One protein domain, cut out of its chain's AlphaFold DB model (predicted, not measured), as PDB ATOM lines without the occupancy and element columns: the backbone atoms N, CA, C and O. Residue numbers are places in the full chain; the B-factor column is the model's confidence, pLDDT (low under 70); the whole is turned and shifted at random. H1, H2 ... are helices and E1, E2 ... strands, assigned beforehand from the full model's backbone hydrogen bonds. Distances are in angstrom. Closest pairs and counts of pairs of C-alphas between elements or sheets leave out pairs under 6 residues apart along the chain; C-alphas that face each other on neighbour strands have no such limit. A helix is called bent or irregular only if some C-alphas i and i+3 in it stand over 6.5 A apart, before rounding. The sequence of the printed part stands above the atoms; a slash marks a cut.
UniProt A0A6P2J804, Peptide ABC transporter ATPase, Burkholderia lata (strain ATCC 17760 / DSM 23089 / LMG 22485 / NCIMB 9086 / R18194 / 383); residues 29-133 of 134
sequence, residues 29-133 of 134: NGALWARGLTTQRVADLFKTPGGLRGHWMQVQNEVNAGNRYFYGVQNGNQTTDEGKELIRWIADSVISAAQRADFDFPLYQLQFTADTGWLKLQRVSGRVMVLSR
ATOM      1  N   ASN A  29     -25.140 -37.576 -33.865       79.69
ATOM      2  CA  ASN A  29     -25.215 -39.043 -33.843       79.69
ATOM      3  C   ASN A  29     -24.147 -39.698 -34.731       79.69
ATOM      4  O   ASN A  29     -24.405 -40.063 -35.882       79.69
ATOM      5  N   GLY A  30     -22.946 -39.863 -34.170       80.06
ATOM      6  CA  GLY A  30     -21.820 -40.523 -34.838       80.06
ATOM      7  C   GLY A  30     -22.110 -41.972 -35.235       80.06
ATOM      8  O   GLY A  30     -21.684 -42.405 -36.303       80.06
ATOM      9  N   ALA A  31     -22.918 -42.696 -34.455       84.56
ATOM     10  CA  ALA A  31     -23.307 -44.069 -34.772       84.56
ATOM     11  C   ALA A  31     -24.197 -44.155 -36.026       84.56
ATOM     12  O   ALA A  31     -23.977 -45.010 -36.883       84.56
ATOM     13  N   LEU A  32     -25.172 -43.252 -36.184       84.81
ATOM     14  CA  LEU A  32     -25.995 -43.189 -37.401       84.81
ATOM     15  C   LEU A  32     -25.166 -42.817 -38.631       84.81
ATOM     16  O   LEU A  32     -25.365 -43.398 -39.698       84.81
ATOM     17  N   TRP A  33     -24.225 -41.886 -38.484       88.44
ATOM     18  CA  TRP A  33     -23.303 -41.543 -39.563       88.44
ATOM     19  C   TRP A  33     -22.427 -42.741 -39.964       88.44
ATOM     20  O   TRP A  33     -22.398 -43.106 -41.140       88.44
ATOM     21  N   ALA A  34     -21.783 -43.406 -39.001       86.62
ATOM     22  CA  ALA A  34     -20.944 -44.575 -39.264       86.62
ATOM     23  C   ALA A  34     -21.753 -45.735 -39.872       86.62
ATOM     24  O   ALA A  34     -21.274 -46.429 -40.773       86.62
ATOM     25  N   ARG A  35     -23.026 -45.895 -39.484       86.56
ATOM     26  CA  ARG A  35     -23.954 -46.826 -40.142       86.56
ATOM     27  C   ARG A  35     -24.175 -46.473 -41.612       86.56
ATOM     28  O   ARG A  35     -24.156 -47.359 -42.463       86.56
ATOM     29  N   GLY A  36     -24.387 -45.197 -41.929       85.75
ATOM     30  CA  GLY A  36     -24.523 -44.732 -43.313       85.75
ATOM     31  C   GLY A  36     -23.259 -45.002 -44.131       85.75
ATOM     32  O   GLY A  36     -23.336 -45.568 -45.220       85.75
ATOM     33  N   LEU A  37     -22.088 -44.693 -43.565       87.25
ATOM     34  CA  LEU A  37     -20.788 -44.945 -44.193       87.25
ATOM     35  C   LEU A  37     -20.590 -46.421 -44.535       87.25
ATOM     36  O   LEU A  37     -20.231 -46.760 -45.664       87.25
ATOM     37  N   THR A  38     -20.860 -47.301 -43.574       88.00
ATOM     38  CA  THR A  38     -20.655 -48.744 -43.730       88.00
ATOM     39  C   THR A  38     -21.663 -49.380 -44.689       88.00
ATOM     40  O   THR A  38     -21.289 -50.200 -45.524       88.00
ATOM     41  N   THR A  39     -22.932 -48.973 -44.637       85.31
ATOM     42  CA  THR A  39     -23.992 -49.565 -45.476       85.31
ATOM     43  C   THR A  39     -24.027 -49.045 -46.910       85.31
ATOM     44  O   THR A  39     -24.488 -49.770 -47.785       85.31
ATOM     45  N   GLN A  40     -23.543 -47.826 -47.168       83.31
ATOM     46  CA  GLN A  40     -23.565 -47.235 -48.510       83.31
ATOM     47  C   GLN A  40     -22.189 -47.261 -49.176       83.31
ATOM     48  O   GLN A  40     -22.052 -47.780 -50.275       83.31
ATOM     49  N   ARG A  41     -21.144 -46.736 -48.524       85.88
ATOM     50  CA  ARG A  41     -19.833 -46.554 -49.174       85.88
ATOM     51  C   ARG A  41     -18.940 -47.775 -49.060       85.88
ATOM     52  O   ARG A  41     -18.356 -48.196 -50.052       85.88
ATOM     53  N   VAL A  42     -18.855 -48.371 -47.872       86.81
ATOM     54  CA  VAL A  42     -18.052 -49.590 -47.684       86.81
ATOM     55  C   VAL A  42     -18.658 -50.768 -48.455       86.81
ATOM     56  O   VAL A  42     -17.920 -51.573 -49.015       86.81
ATOM     57  N   ALA A  43     -19.989 -50.830 -48.563       83.50
ATOM     58  CA  ALA A  43     -20.681 -51.825 -49.382       83.50
ATOM     59  C   ALA A  43     -20.366 -51.710 -50.887       83.50
ATOM     60  O   ALA A  43     -20.350 -52.722 -51.588       83.50
ATOM     61  N   ASP A  44     -20.099 -50.499 -51.383       85.50
ATOM     62  CA  ASP A  44     -19.731 -50.255 -52.782       85.50
ATOM     63  C   ASP A  44     -18.231 -50.456 -53.057       85.50
ATOM     64  O   ASP A  44     -17.831 -50.663 -54.203       85.50
ATOM     65  N   LEU A  45     -17.403 -50.440 -52.008       90.00
ATOM     66  CA  LEU A  45     -15.945 -50.346 -52.091       90.00
ATOM     67  C   LEU A  45     -15.312 -51.422 -52.979       90.00
ATOM     68  O   LEU A  45     -14.465 -51.114 -53.813       90.00
ATOM     69  N   PHE A  46     -15.763 -52.667 -52.835       92.75
ATOM     70  CA  PHE A  46     -15.226 -53.825 -53.549       92.75
ATOM     71  C   PHE A  46     -16.198 -54.391 -54.593       92.75
ATOM     72  O   PHE A  46     -16.109 -55.567 -54.931       92.75
ATOM     73  N   LYS A  47     -17.137 -53.585 -55.114       89.75
ATOM     74  CA  LYS A  47     -18.082 -54.048 -56.149       89.75
ATOM     75  C   LYS A  47     -17.422 -54.305 -57.498       89.75
ATOM     76  O   LYS A  47     -17.808 -55.233 -58.197       89.75
ATOM     77  N   THR A  48     -16.465 -53.466 -57.894       90.19
ATOM     78  CA  THR A  48     -15.760 -53.612 -59.175       90.19
ATOM     79  C   THR A  48     -14.288 -53.217 -59.049       90.19
ATOM     80  O   THR A  48     -13.978 -52.266 -58.324       90.19
ATOM     81  N   PRO A  49     -13.372 -53.866 -59.795       90.19
ATOM     82  CA  PRO A  49     -11.959 -53.488 -59.797       90.19
ATOM     83  C   PRO A  49     -11.730 -52.042 -60.256       90.19
ATOM     84  O   PRO A  49     -10.959 -51.308 -59.645       90.19
ATOM     85  N   GLY A  50     -12.439 -51.610 -61.308       90.81
ATOM     86  CA  GLY A  50     -12.300 -50.262 -61.870       90.81
ATOM     87  C   GLY A  50     -12.803 -49.151 -60.944       90.81
ATOM     88  O   GLY A  50     -12.252 -48.052 -60.948       90.81
ATOM     89  N   GLY A  51     -13.814 -49.439 -60.115       89.56
ATOM     90  CA  GLY A  51     -14.377 -48.482 -59.160       89.56
ATOM     91  C   GLY A  51     -13.599 -48.368 -57.846       89.56
ATOM     92  O   GLY A  51     -13.699 -47.337 -57.179       89.56
ATOM     93  N   LEU A  52     -12.798 -49.379 -57.480       92.81
ATOM     94  CA  LEU A  52     -12.191 -49.499 -56.148       92.81
ATOM     95  C   LEU A  52     -11.432 -48.239 -55.718       92.81
ATOM     96  O   LEU A  52     -11.674 -47.709 -54.635       92.81
ATOM     97  N   ARG A  53     -10.547 -47.709 -56.570       92.06
ATOM     98  CA  ARG A  53      -9.774 -46.500 -56.238       92.06
ATOM     99  C   ARG A  53     -10.679 -45.295 -55.964       92.06
ATOM    100  O   ARG A  53     -10.421 -44.550 -55.023       92.06
ATOM    101  N   GLY A  54     -11.719 -45.105 -56.775       91.06
ATOM    102  CA  GLY A  54     -12.681 -44.013 -56.618       91.06
ATOM    103  C   GLY A  54     -13.471 -44.135 -55.318       91.06
ATOM    104  O   GLY A  54     -13.519 -43.191 -54.531       91.06
ATOM    105  N   HIS A  55     -14.018 -45.321 -55.051       92.25
ATOM    106  CA  HIS A  55     -14.756 -45.595 -53.820       92.25
ATOM    107  C   HIS A  55     -13.873 -45.484 -52.575       92.25
ATOM    108  O   HIS A  55     -14.318 -44.961 -51.558       92.25
ATOM    109  N   TRP A  56     -12.602 -45.882 -52.657       94.12
ATOM    110  CA  TRP A  56     -11.662 -45.735 -51.548       94.12
ATOM    111  C   TRP A  56     -11.434 -44.273 -51.173       94.12
ATOM    112  O   TRP A  56     -11.507 -43.910 -49.999       94.12
ATOM    113  N   MET A  57     -11.217 -43.408 -52.169       92.12
ATOM    114  CA  MET A  57     -11.096 -41.967 -51.936       92.12
ATOM    115  C   MET A  57     -12.384 -41.379 -51.347       92.12
ATOM    116  O   MET A  57     -12.312 -40.528 -50.467       92.12
ATOM    117  N   GLN A  58     -13.556 -41.856 -51.777       90.50
ATOM    118  CA  GLN A  58     -14.834 -41.442 -51.187       90.50
ATOM    119  C   GLN A  58     -14.938 -41.848 -49.713       90.50
ATOM    120  O   GLN A  58     -15.301 -41.014 -48.889       90.50
ATOM    121  N   VAL A  59     -14.569 -43.083 -49.357       92.25
ATOM    122  CA  VAL A  59     -14.546 -43.531 -47.953       92.25
ATOM    123  C   VAL A  59     -13.584 -42.673 -47.127       92.25
ATOM    124  O   VAL A  59     -13.967 -42.212 -46.057       92.25
ATOM    125  N   GLN A  60     -12.380 -42.382 -47.630       93.75
ATOM    126  CA  GLN A  60     -11.428 -41.505 -46.936       93.75
ATOM    127  C   GLN A  60     -11.972 -40.079 -46.755       93.75
ATOM    128  O   GLN A  60     -11.823 -39.500 -45.681       93.75
ATOM    129  N   ASN A  61     -12.628 -39.513 -47.770       90.25
ATOM    130  CA  ASN A  61     -13.240 -38.186 -47.677       90.25
ATOM    131  C   ASN A  61     -14.372 -38.148 -46.646       90.25
ATOM    132  O   ASN A  61     -14.476 -37.182 -45.890       90.25
ATOM    133  N   GLU A  62     -15.193 -39.195 -46.584       89.88
ATOM    134  CA  GLU A  62     -16.248 -39.301 -45.580       89.88
ATOM    135  C   GLU A  62     -15.681 -39.466 -44.172       89.88
ATOM    136  O   GLU A  62     -16.150 -38.799 -43.256       89.88
ATOM    137  N   VAL A  63     -14.636 -40.281 -43.996       91.12
ATOM    138  CA  VAL A  63     -13.911 -40.406 -42.721       91.12
ATOM    139  C   VAL A  63     -13.372 -39.047 -42.275       91.12
ATOM    140  O   VAL A  63     -13.667 -38.619 -41.163       91.12
ATOM    141  N   ASN A  64     -12.697 -38.314 -43.167       89.25
ATOM    142  CA  ASN A  64     -12.179 -36.973 -42.879       89.25
ATOM    143  C   ASN A  64     -13.302 -35.993 -42.500       89.25
ATOM    144  O   ASN A  64     -13.161 -35.192 -41.575       89.25
ATOM    145  N   ALA A  65     -14.438 -36.053 -43.196       84.88
ATOM    146  CA  ALA A  65     -15.603 -35.232 -42.885       84.88
ATOM    147  C   ALA A  65     -16.300 -35.643 -41.573       84.88
ATOM    148  O   ALA A  65     -16.959 -34.821 -40.931       84.88
ATOM    149  N   GLY A  66     -16.150 -36.907 -41.177       84.56
ATOM    150  CA  GLY A  66     -16.648 -37.498 -39.942       84.56
ATOM    151  C   GLY A  66     -15.775 -37.245 -38.715       84.56
ATOM    152  O   GLY A  66     -16.180 -37.628 -37.622       84.56
ATOM    153  N   ASN A  67     -14.639 -36.553 -38.847       86.12
ATOM    154  CA  ASN A  67     -13.705 -36.292 -37.746       86.12
ATOM    155  C   ASN A  67     -14.364 -35.729 -36.478       86.12
ATOM    156  O   ASN A  67     -13.978 -36.084 -35.366       86.12
ATOM    157  N   ARG A  68     -15.415 -34.914 -36.621       84.88
ATOM    158  CA  ARG A  68     -16.188 -34.384 -35.484       84.88
ATOM    159  C   ARG A  68     -16.795 -35.467 -34.577       84.88
ATOM    160  O   ARG A  68     -17.050 -35.207 -33.409       84.88
ATOM    161  N   TYR A  69     -17.052 -36.662 -35.109       87.06
ATOM    162  CA  TYR A  69     -17.576 -37.793 -34.342       87.06
ATOM    163  C   TYR A  69     -16.471 -38.588 -33.639       87.06
ATOM    164  O   TYR A  69     -16.780 -39.371 -32.749       87.06
ATOM    165  N   PHE A  70     -15.208 -38.399 -34.032       88.62
ATOM    166  CA  PHE A  70     -14.056 -39.067 -33.424       88.62
ATOM    167  C   PHE A  70     -13.476 -38.275 -32.252       88.62
ATOM    168  O   PHE A  70     -13.059 -38.866 -31.261       88.62
ATOM    169  N   TYR A  71     -13.458 -36.944 -32.357       85.19
ATOM    170  CA  TYR A  71     -12.879 -36.054 -31.342       85.19
ATOM    171  C   TYR A  71     -13.898 -35.562 -30.296       85.19
ATOM    172  O   TYR A  71     -13.512 -35.026 -29.261       85.19
ATOM    173  N   GLY A  72     -15.201 -35.778 -30.521       71.00
ATOM    174  CA  GLY A  72     -16.261 -35.277 -29.643       71.00
ATOM    175  C   GLY A  72     -16.486 -33.761 -29.767       71.00
ATOM    176  O   GLY A  72     -15.893 -33.084 -30.601       71.00
ATOM    177  N   VAL A  73     -17.400 -33.215 -28.953       64.69
ATOM    178  CA  VAL A  73     -17.788 -31.782 -28.992       64.69
ATOM    179  C   VAL A  73     -16.713 -30.875 -28.373       64.69
ATOM    180  O   VAL A  73     -16.687 -29.671 -28.618       64.69
ATOM    181  N   GLN A  74     -15.815 -31.444 -27.567       58.69
ATOM    182  CA  GLN A  74     -14.658 -30.725 -27.054       58.69
ATOM    183  C   GLN A  74     -13.545 -30.818 -28.095       58.69
ATOM    184  O   GLN A  74     -13.165 -31.916 -28.474       58.69
ATOM    185  N   ASN A  75     -13.051 -29.668 -28.565       55.94
ATOM    186  CA  ASN A  75     -11.956 -29.526 -29.537       55.94
ATOM    187  C   ASN A  75     -10.622 -30.097 -29.005       55.94
ATOM    188  O   ASN A  75      -9.664 -29.360 -28.774       55.94
ATOM    189  N   GLY A  76     -10.559 -31.402 -28.767       59.31
ATOM    190  CA  GLY A  76      -9.342 -32.131 -28.471       59.31
ATOM    191  C   GLY A  76      -8.729 -32.659 -29.761       59.31
ATOM    192  O   GLY A  76      -9.427 -33.180 -30.622       59.31
ATOM    193  N   ASN A  77      -7.404 -32.593 -29.870       73.81
ATOM    194  CA  ASN A  77      -6.654 -33.299 -30.919       73.81
ATOM    195  C   ASN A  77      -6.568 -34.820 -30.659       73.81
ATOM    196  O   ASN A  77      -5.786 -35.505 -31.310       73.81
ATOM    197  N   GLN A  78      -7.313 -35.329 -29.673       85.88
ATOM    198  CA  GLN A  78      -7.259 -36.706 -29.204       85.88
ATOM    199  C   GLN A  78      -8.607 -37.382 -29.430       85.88
ATOM    200  O   GLN A  78      -9.655 -36.833 -29.087       85.88
ATOM    201  N   THR A  79      -8.570 -38.582 -29.993       90.06
ATOM    202  CA  THR A  79      -9.759 -39.388 -30.268       90.06
ATOM    203  C   THR A  79     -10.408 -39.832 -28.955       90.06
ATOM    204  O   THR A  79      -9.727 -40.383 -28.080       90.06
ATOM    205  N   THR A  80     -11.722 -39.625 -28.809       90.75
ATOM    206  CA  THR A  80     -12.478 -40.100 -27.635       90.75
ATOM    207  C   THR A  80     -12.612 -41.619 -27.656       90.75
ATOM    208  O   THR A  80     -12.363 -42.264 -28.678       90.75
ATOM    209  N   ASP A  81     -13.011 -42.226 -26.542       90.31
ATOM    210  CA  ASP A  81     -13.195 -43.678 -26.508       90.31
ATOM    211  C   ASP A  81     -14.347 -44.126 -27.419       90.31
ATOM    212  O   ASP A  81     -14.171 -45.073 -28.186       90.31
ATOM    213  N   GLU A  82     -15.447 -43.371 -27.475       88.81
ATOM    214  CA  GLU A  82     -16.527 -43.594 -28.445       88.81
ATOM    215  C   GLU A  82     -16.030 -43.413 -29.886       88.81
ATOM    216  O   GLU A  82     -16.386 -44.178 -30.783       88.81
ATOM    217  N   GLY A  83     -15.163 -42.424 -30.123       90.69
ATOM    218  CA  GLY A  83     -14.514 -42.213 -31.412       90.69
ATOM    219  C   GLY A  83     -13.689 -43.423 -31.850       90.69
ATOM    220  O   GLY A  83     -13.816 -43.878 -32.988       90.69
ATOM    221  N   LYS A  84     -12.899 -44.005 -30.938       92.69
ATOM    222  CA  LYS A  84     -12.127 -45.233 -31.195       92.69
ATOM    223  C   LYS A  84     -13.043 -46.417 -31.493       92.69
ATOM    224  O   LYS A  84     -12.726 -47.215 -32.373       92.69
ATOM    225  N   GLU A  85     -14.174 -46.546 -30.801       92.88
ATOM    226  CA  GLU A  85     -15.164 -47.589 -31.092       92.88
ATOM    227  C   GLU A  85     -15.766 -47.438 -32.494       92.88
ATOM    228  O   GLU A  85     -15.833 -48.417 -33.241       92.88
ATOM    229  N   LEU A  86     -16.125 -46.215 -32.903       92.50
ATOM    230  CA  LEU A  86     -16.606 -45.942 -34.261       92.50
ATOM    231  C   LEU A  86     -15.545 -46.277 -35.315       92.50
ATOM    232  O   LEU A  86     -15.859 -46.900 -36.330       92.50
ATOM    233  N   ILE A  87     -14.289 -45.899 -35.072       93.94
ATOM    234  CA  ILE A  87     -13.162 -46.194 -35.964       93.94
ATOM    235  C   ILE A  87     -12.976 -47.703 -36.128       93.94
ATOM    236  O   ILE A  87     -12.899 -48.188 -37.261       93.94
ATOM    237  N   ARG A  88     -12.971 -48.461 -35.024       94.56
ATOM    238  CA  ARG A  88     -12.881 -49.931 -35.058       94.56
ATOM    239  C   ARG A  88     -14.039 -50.537 -35.837       94.56
ATOM    240  O   ARG A  88     -13.810 -51.371 -36.706       94.56
ATOM    241  N   TRP A  89     -15.260 -50.060 -35.608       94.31
ATOM    242  CA  TRP A  89     -16.432 -50.556 -36.321       94.31
ATOM    243  C   TRP A  89     -16.360 -50.310 -37.837       94.31
ATOM    244  O   TRP A  89     -16.662 -51.205 -38.637       94.31
ATOM    245  N   ILE A  90     -15.918 -49.121 -38.258       94.62
ATOM    246  CA  ILE A  90     -15.709 -48.811 -39.679       94.62
ATOM    247  C   ILE A  90     -14.599 -49.700 -40.251       94.62
ATOM    248  O   ILE A  90     -14.773 -50.273 -41.329       94.62
ATOM    249  N   ALA A  91     -13.487 -49.866 -39.530       96.31
ATOM    250  CA  ALA A  91     -12.372 -50.698 -39.969       96.31
ATOM    251  C   ALA A  91     -12.772 -52.173 -40.135       96.31
ATOM    252  O   ALA A  91     -12.494 -52.770 -41.177       96.31
ATOM    253  N   ASP A  92     -13.491 -52.742 -39.167       96.12
ATOM    254  CA  ASP A  92     -14.004 -54.112 -39.233       96.12
ATOM    255  C   ASP A  92     -14.999 -54.295 -40.383       96.12
ATOM    256  O   ASP A  92     -14.996 -55.331 -41.054       96.12
ATOM    257  N   SER A  93     -15.806 -53.275 -40.678       95.81
ATOM    258  CA  SER A  93     -16.712 -53.288 -41.830       95.81
ATOM    259  C   SER A  93     -15.946 -53.310 -43.157       95.81
ATOM    260  O   SER A  93     -16.292 -54.087 -44.048       95.81
ATOM    261  N   VAL A  94     -14.874 -52.517 -43.289       96.75
ATOM    262  CA  VAL A  94     -14.006 -52.520 -44.482       96.75
ATOM    263  C   VAL A  94     -13.309 -53.868 -44.652       96.75
ATOM    264  O   VAL A  94     -13.293 -54.412 -45.754       96.75
ATOM    265  N   ILE A  95     -12.780 -54.445 -43.570       96.62
ATOM    266  CA  ILE A  95     -12.144 -55.770 -43.595       96.62
ATOM    267  C   ILE A  95     -13.161 -56.847 -43.993       96.62
ATOM    268  O   ILE A  95     -12.868 -57.685 -44.844       96.62
ATOM    269  N   SER A  96     -14.369 -56.805 -43.429       95.75
ATOM    270  CA  SER A  96     -15.442 -57.750 -43.761       95.75
ATOM    271  C   SER A  96     -15.857 -57.651 -45.231       95.75
ATOM    272  O   SER A  96     -16.080 -58.671 -45.884       95.75
ATOM    273  N   ALA A  97     -15.931 -56.436 -45.780       95.25
ATOM    274  CA  ALA A  97     -16.223 -56.220 -47.195       95.25
ATOM    275  C   ALA A  97     -15.081 -56.725 -48.094       95.25
ATOM    276  O   ALA A  97     -15.334 -57.414 -49.079       95.25
ATOM    277  N   ALA A  98     -13.823 -56.484 -47.712       96.19
ATOM    278  CA  ALA A  98     -12.646 -56.989 -48.417       96.19
ATOM    279  C   ALA A  98     -12.601 -58.523 -48.480       96.19
ATOM    280  O   ALA A  98     -12.201 -59.107 -49.491       96.19
ATOM    281  N   GLN A  99     -13.007 -59.198 -47.399       95.19
ATOM    282  CA  GLN A  99     -13.055 -60.663 -47.345       95.19
ATOM    283  C   GLN A  99     -14.024 -61.245 -48.376       95.19
ATOM    284  O   GLN A  99     -13.762 -62.325 -48.907       95.19
ATOM    285  N   ARG A 100     -15.084 -60.502 -48.702       94.38
ATOM    286  CA  ARG A 100     -16.115 -60.869 -49.681       94.38
ATOM    287  C   ARG A 100     -15.812 -60.398 -51.106       94.38
ATOM    288  O   ARG A 100     -16.609 -60.668 -51.990       94.38
ATOM    289  N   ALA A 101     -14.711 -59.683 -51.330       94.25
ATOM    290  CA  ALA A 101     -14.337 -59.221 -52.662       94.25
ATOM    291  C   ALA A 101     -13.973 -60.402 -53.579       94.25
ATOM    292  O   ALA A 101     -13.199 -61.276 -53.183       94.25
ATOM    293  N   ASP A 102     -14.457 -60.379 -54.821       94.75
ATOM    294  CA  ASP A 102     -14.215 -61.438 -55.817       94.75
ATOM    295  C   ASP A 102     -12.935 -61.230 -56.646       94.75
ATOM    296  O   ASP A 102     -12.653 -61.978 -57.580       94.75
ATOM    297  N   PHE A 103     -12.138 -60.209 -56.324       96.19
ATOM    298  CA  PHE A 103     -10.914 -59.869 -57.045       96.19
ATOM    299  C   PHE A 103      -9.800 -59.432 -56.096       96.19
ATOM    300  O   PHE A 103     -10.052 -58.876 -55.027       96.19
ATOM    301  N   ASP A 104      -8.558 -59.669 -56.513       96.88
ATOM    302  CA  ASP A 104      -7.367 -59.208 -55.803       96.88
ATOM    303  C   ASP A 104      -7.163 -57.701 -55.979       96.88
ATOM    304  O   ASP A 104      -7.482 -57.120 -57.018       96.88
ATOM    305  N   PHE A 105      -6.595 -57.061 -54.959       96.75
ATOM    306  CA  PHE A 105      -6.325 -55.630 -54.974       96.75
ATOM    307  C   PHE A 105      -5.023 -55.300 -54.236       96.75
ATOM    308  O   PHE A 105      -4.680 -55.972 -53.254       96.75
ATOM    309  N   PRO A 106      -4.291 -54.263 -54.693       96.44
ATOM    310  CA  PRO A 106      -3.034 -53.849 -54.081       96.44
ATOM    311  C   PRO A 106      -3.259 -53.258 -52.686       96.44
ATOM    312  O   PRO A 106      -4.383 -53.136 -52.211       96.44
ATOM    313  N   LEU A 107      -2.179 -52.857 -52.020       97.44
ATOM    314  CA  LEU A 107      -2.265 -52.206 -50.720       97.44
ATOM    315  C   LEU A 107      -3.120 -50.931 -50.767       97.44
ATOM    316  O   LEU A 107      -2.786 -49.964 -51.452       97.44
ATOM    317  N   TYR A 108      -4.175 -50.924 -49.957       97.38
ATOM    318  CA  TYR A 108      -4.996 -49.762 -49.656       97.38
ATOM    319  C   TYR A 108      -4.920 -49.417 -48.174       97.38
ATOM    320  O   TYR A 108      -4.734 -50.282 -47.311       97.38
ATOM    321  N   GLN A 109      -5.053 -48.124 -47.888       96.56
ATOM    322  CA  GLN A 109      -4.863 -47.587 -46.550       96.56
ATOM    323  C   GLN A 109      -5.891 -46.504 -46.223       96.56
ATOM    324  O   GLN A 109      -6.188 -45.656 -47.063       96.56
ATOM    325  N   LEU A 110      -6.442 -46.560 -45.013       95.06
ATOM    326  CA  LEU A 110      -7.429 -45.618 -44.496       95.06
ATOM    327  C   LEU A 110      -6.891 -45.030 -43.191       95.06
ATOM    328  O   LEU A 110      -6.537 -45.768 -42.268       95.06
ATOM    329  N   GLN A 111      -6.806 -43.705 -43.143       93.94
ATOM    330  CA  GLN A 111      -6.397 -42.959 -41.960       93.94
ATOM    331  C   GLN A 111      -7.634 -42.325 -41.322       93.94
ATOM    332  O   GLN A 111      -8.428 -41.707 -42.027       93.94
ATOM    333  N   PHE A 112      -7.799 -42.478 -40.009       91.88
ATOM    334  CA  PHE A 112      -8.960 -41.948 -39.291       91.88
ATOM    335  C   PHE A 112      -8.621 -40.655 -38.557       91.88
ATOM    336  O   PHE A 112      -9.093 -39.585 -38.927       91.88
ATOM    337  N   THR A 113      -7.750 -40.742 -37.557       89.44
ATOM    338  CA  THR A 113      -7.252 -39.596 -36.790       89.44
ATOM    339  C   THR A 113      -5.730 -39.650 -36.705       89.44
ATOM    340  O   THR A 113      -5.108 -40.632 -37.112       89.44
ATOM    341  N   ALA A 114      -5.098 -38.568 -36.249       85.88
ATOM    342  CA  ALA A 114      -3.637 -38.512 -36.138       85.88
ATOM    343  C   ALA A 114      -3.095 -39.431 -35.028       85.88
ATOM    344  O   ALA A 114      -1.976 -39.927 -35.143       85.88
ATOM    345  N   ASP A 115      -3.882 -39.648 -33.974       85.75
ATOM    346  CA  ASP A 115      -3.532 -40.446 -32.800       85.75
ATOM    347  C   ASP A 115      -4.002 -41.909 -32.881       85.75
ATOM    348  O   ASP A 115      -3.638 -42.711 -32.020       85.75
ATOM    349  N   THR A 116      -4.763 -42.283 -33.916       85.06
ATOM    350  CA  THR A 116      -5.129 -43.682 -34.183       85.06
ATOM    351  C   THR A 116      -4.247 -44.309 -35.256       85.06
ATOM    352  O   THR A 116      -3.670 -43.638 -36.117       85.06
ATOM    353  N   GLY A 117      -4.113 -45.636 -35.193       86.19
ATOM    354  CA  GLY A 117      -3.394 -46.392 -36.210       86.19
ATOM    355  C   GLY A 117      -4.059 -46.284 -37.586       86.19
ATOM    356  O   GLY A 117      -5.180 -45.814 -37.754       86.19
ATOM    357  N   TRP A 118      -3.358 -46.746 -38.615       93.94
ATOM    358  CA  TRP A 118      -3.922 -46.820 -39.960       93.94
ATOM    359  C   TRP A 118      -4.611 -48.171 -40.135       93.94
ATOM    360  O   TRP A 118      -4.084 -49.193 -39.688       93.94
ATOM    361  N   LEU A 119      -5.715 -48.219 -40.875       97.12
ATOM    362  CA  LEU A 119      -6.155 -49.473 -41.475       97.12
ATOM    363  C   LEU A 119      -5.360 -49.680 -42.764       97.12
ATOM    364  O   LEU A 119      -5.393 -48.827 -43.647       97.12
ATOM    365  N   LYS A 120      -4.658 -50.808 -42.883       98.00
ATOM    366  CA  LYS A 120      -3.909 -51.181 -44.093       98.00
ATOM    367  C   LYS A 120      -4.266 -52.603 -44.488       98.00
ATOM    368  O   LYS A 120      -4.116 -53.512 -43.671       98.00
ATOM    369  N   LEU A 121      -4.709 -52.807 -45.723       97.88
ATOM    370  CA  LEU A 121      -5.042 -54.135 -46.233       97.88
ATOM    371  C   LEU A 121      -4.812 -54.267 -47.733       97.88
ATOM    372  O   LEU A 121      -4.861 -53.297 -48.483       97.88
ATOM    373  N   GLN A 122      -4.603 -55.505 -48.148       97.50
ATOM    374  CA  GLN A 122      -4.539 -55.925 -49.542       97.50
ATOM    375  C   GLN A 122      -5.234 -57.277 -49.686       97.50
ATOM    376  O   GLN A 122      -5.462 -57.970 -48.689       97.50
ATOM    377  N   ARG A 123      -5.525 -57.682 -50.919       97.44
ATOM    378  CA  ARG A 123      -5.968 -59.042 -51.218       97.44
ATOM    379  C   ARG A 123      -5.084 -59.626 -52.304       97.44
ATOM    380  O   ARG A 123      -4.959 -59.036 -53.372       97.44
ATOM    381  N   VAL A 124      -4.450 -60.750 -51.991       95.81
ATOM    382  CA  VAL A 124      -3.492 -61.426 -52.869       95.81
ATOM    383  C   VAL A 124      -3.848 -62.903 -52.920       95.81
ATOM    384  O   VAL A 124      -3.984 -63.550 -51.879       95.81
ATOM    385  N   SER A 125      -4.012 -63.432 -54.130       95.06
ATOM    386  CA  SER A 125      -4.393 -64.821 -54.386       95.06
ATOM    387  C   SER A 125      -5.663 -65.228 -53.630       95.06
ATOM    388  O   SER A 125      -5.723 -66.290 -53.008       95.06
ATOM    389  N   GLY A 126      -6.669 -64.349 -53.623       93.00
ATOM    390  CA  GLY A 126      -7.954 -64.582 -52.967       93.00
ATOM    391  C   GLY A 126      -7.927 -64.484 -51.438       93.00
ATOM    392  O   GLY A 126      -8.934 -64.773 -50.796       93.00
ATOM    393  N   ARG A 127      -6.808 -64.078 -50.824       95.69
ATOM    394  CA  ARG A 127      -6.681 -63.936 -49.366       95.69
ATOM    395  C   ARG A 127      -6.491 -62.484 -48.971       95.69
ATOM    396  O   ARG A 127      -5.587 -61.814 -49.461       95.69
ATOM    397  N   VAL A 128      -7.323 -62.007 -48.046       97.19
ATOM    398  CA  VAL A 128      -7.166 -60.671 -47.460       97.19
ATOM    399  C   VAL A 128      -6.054 -60.699 -46.423       97.19
ATOM    400  O   VAL A 128      -6.106 -61.467 -45.463       97.19
ATOM    401  N   MET A 129      -5.073 -59.823 -46.597       97.56
ATOM    402  CA  MET A 129      -4.010 -59.566 -45.635       97.56
ATOM    403  C   MET A 129      -4.259 -58.210 -44.985       97.56
ATOM    404  O   MET A 129      -4.260 -57.189 -45.670       97.56
ATOM    405  N   VAL A 130      -4.456 -58.194 -43.667       97.06
ATOM    406  CA  VAL A 130      -4.571 -56.960 -42.879       97.06
ATOM    407  C   VAL A 130      -3.215 -56.685 -42.241       97.06
ATOM    408  O   VAL A 130      -2.768 -57.450 -41.394       97.06
ATOM    409  N   LEU A 131      -2.552 -55.616 -42.677       96.25
ATOM    410  CA  LEU A 131      -1.194 -55.257 -42.257       96.25
ATOM    411  C   LEU A 131      -1.177 -54.324 -41.042       96.25
ATOM    412  O   LEU A 131      -0.170 -54.234 -40.350       96.25
ATOM    413  N   SER A 132      -2.266 -53.593 -40.809       95.31
ATOM    414  CA  SER A 132      -2.406 -52.664 -39.686       95.31
ATOM    415  C   SER A 132      -3.881 -52.451 -39.367       95.31
ATOM    416  O   SER A 132      -4.715 -52.460 -40.282       95.31
ATOM    417  N   ARG A 133      -4.186 -52.243 -38.083       93.75
ATOM    418  CA  ARG A 133      -5.511 -51.870 -37.581       93.75
ATOM    419  C   ARG A 133      -5.393 -50.654 -36.645       93.75
ATOM    420  O   ARG A 133      -4.389 -50.573 -35.936       93.75
TER     421      ARG A 133
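Overview. This is residues 29 to 133 of the 134 residues of the protein "Peptide ABC transporter ATPase" of Burkholderia lata (strain ATCC 17760 / DSM 23089 / LMG 22485 / NCIMB 9086 / R18194 / 383) (UniProt A0A6P2J804). Three long helices and a three-strand sheet run along one long axis: H2 and H4 pack on one face of the sheet, and H1 packs on both of them, on the side away from the sheet. Short H3 and the loop of residues 72 to 80 lie at one end. The 105 printed residues hold four named helices, then strands E1, E2 and E3, in that order across an antiparallel sheet; the class is mixed. The whole is compact, with a radius of gyration of the C-alphas of 13.5 A, and elongated, spanning 44 by 24 by 18 A.

Arrangement. H1, residues 30 to 45, and H2, residues 49 to 65, form a helical hairpin, opposite ways at a shallow tilt of 15 degrees; their closest C-alphas, of Leu 45 and His 55, are 5.2 A apart. H1 also touches H4, residues 81 to 99, the same way at a shallow tilt of 18 degrees, closest at the C-alphas of Val 42 and Val 94, 5.9 A. H2 and H4 are apart. H3, residues 68 to 71, touches H4 at its residues 82 to 87 alone, closest at the C-alphas of Phe 70 and Gly 83, 3.8 A. E1, residues 105 to 111, E2, residues 118 to 124, and E3, residues 127 to 132, make a meander, each strand the antiparallel neighbour of the one before. N 110 and O 119 are 2.8 A apart and N 129 and O 122 2.8 A, within hydrogen-bond range. H2 and H4 on one face of this sheet make two layers, helices and sheet; the closest C-alphas of H2 and E1 are those of Gln 60 and Leu 110, 6.2 A. H4 runs along the strands, over E2, at a height over the sheet of 9.7 A and 8 degrees to E2 on the local plane. Every O i to N i+4 pair is within range in H4, 9 of 12 in H1 and 11 of 13 in H2; H3 is too short for one.

Along the chain. H1 begins at C-alpha 30, (-21.820, -40.523, -34.838), has a kink of 29 degrees near residue 37 and is 20.7 A long. H2 is 25.2 A long and irregular, with C-alphas 50 and 53 7.2 A apart; H3 measures 5.6 A and H4 26.9 A. E1, E2 and E3 measure 18.2 A, 19.5 A and 15.5 A, and E3 ends at C-alpha 132, (-2.406, -52.664, -39.686).

Size, cuts and confidence. The two C-alphas farthest apart, of Gln 74 and Ser 125, are 44.9 A apart. The printed part has no cut and no long link. Mean pLDDT of the printed part is 89.9; residues 73 to 76 are under 70.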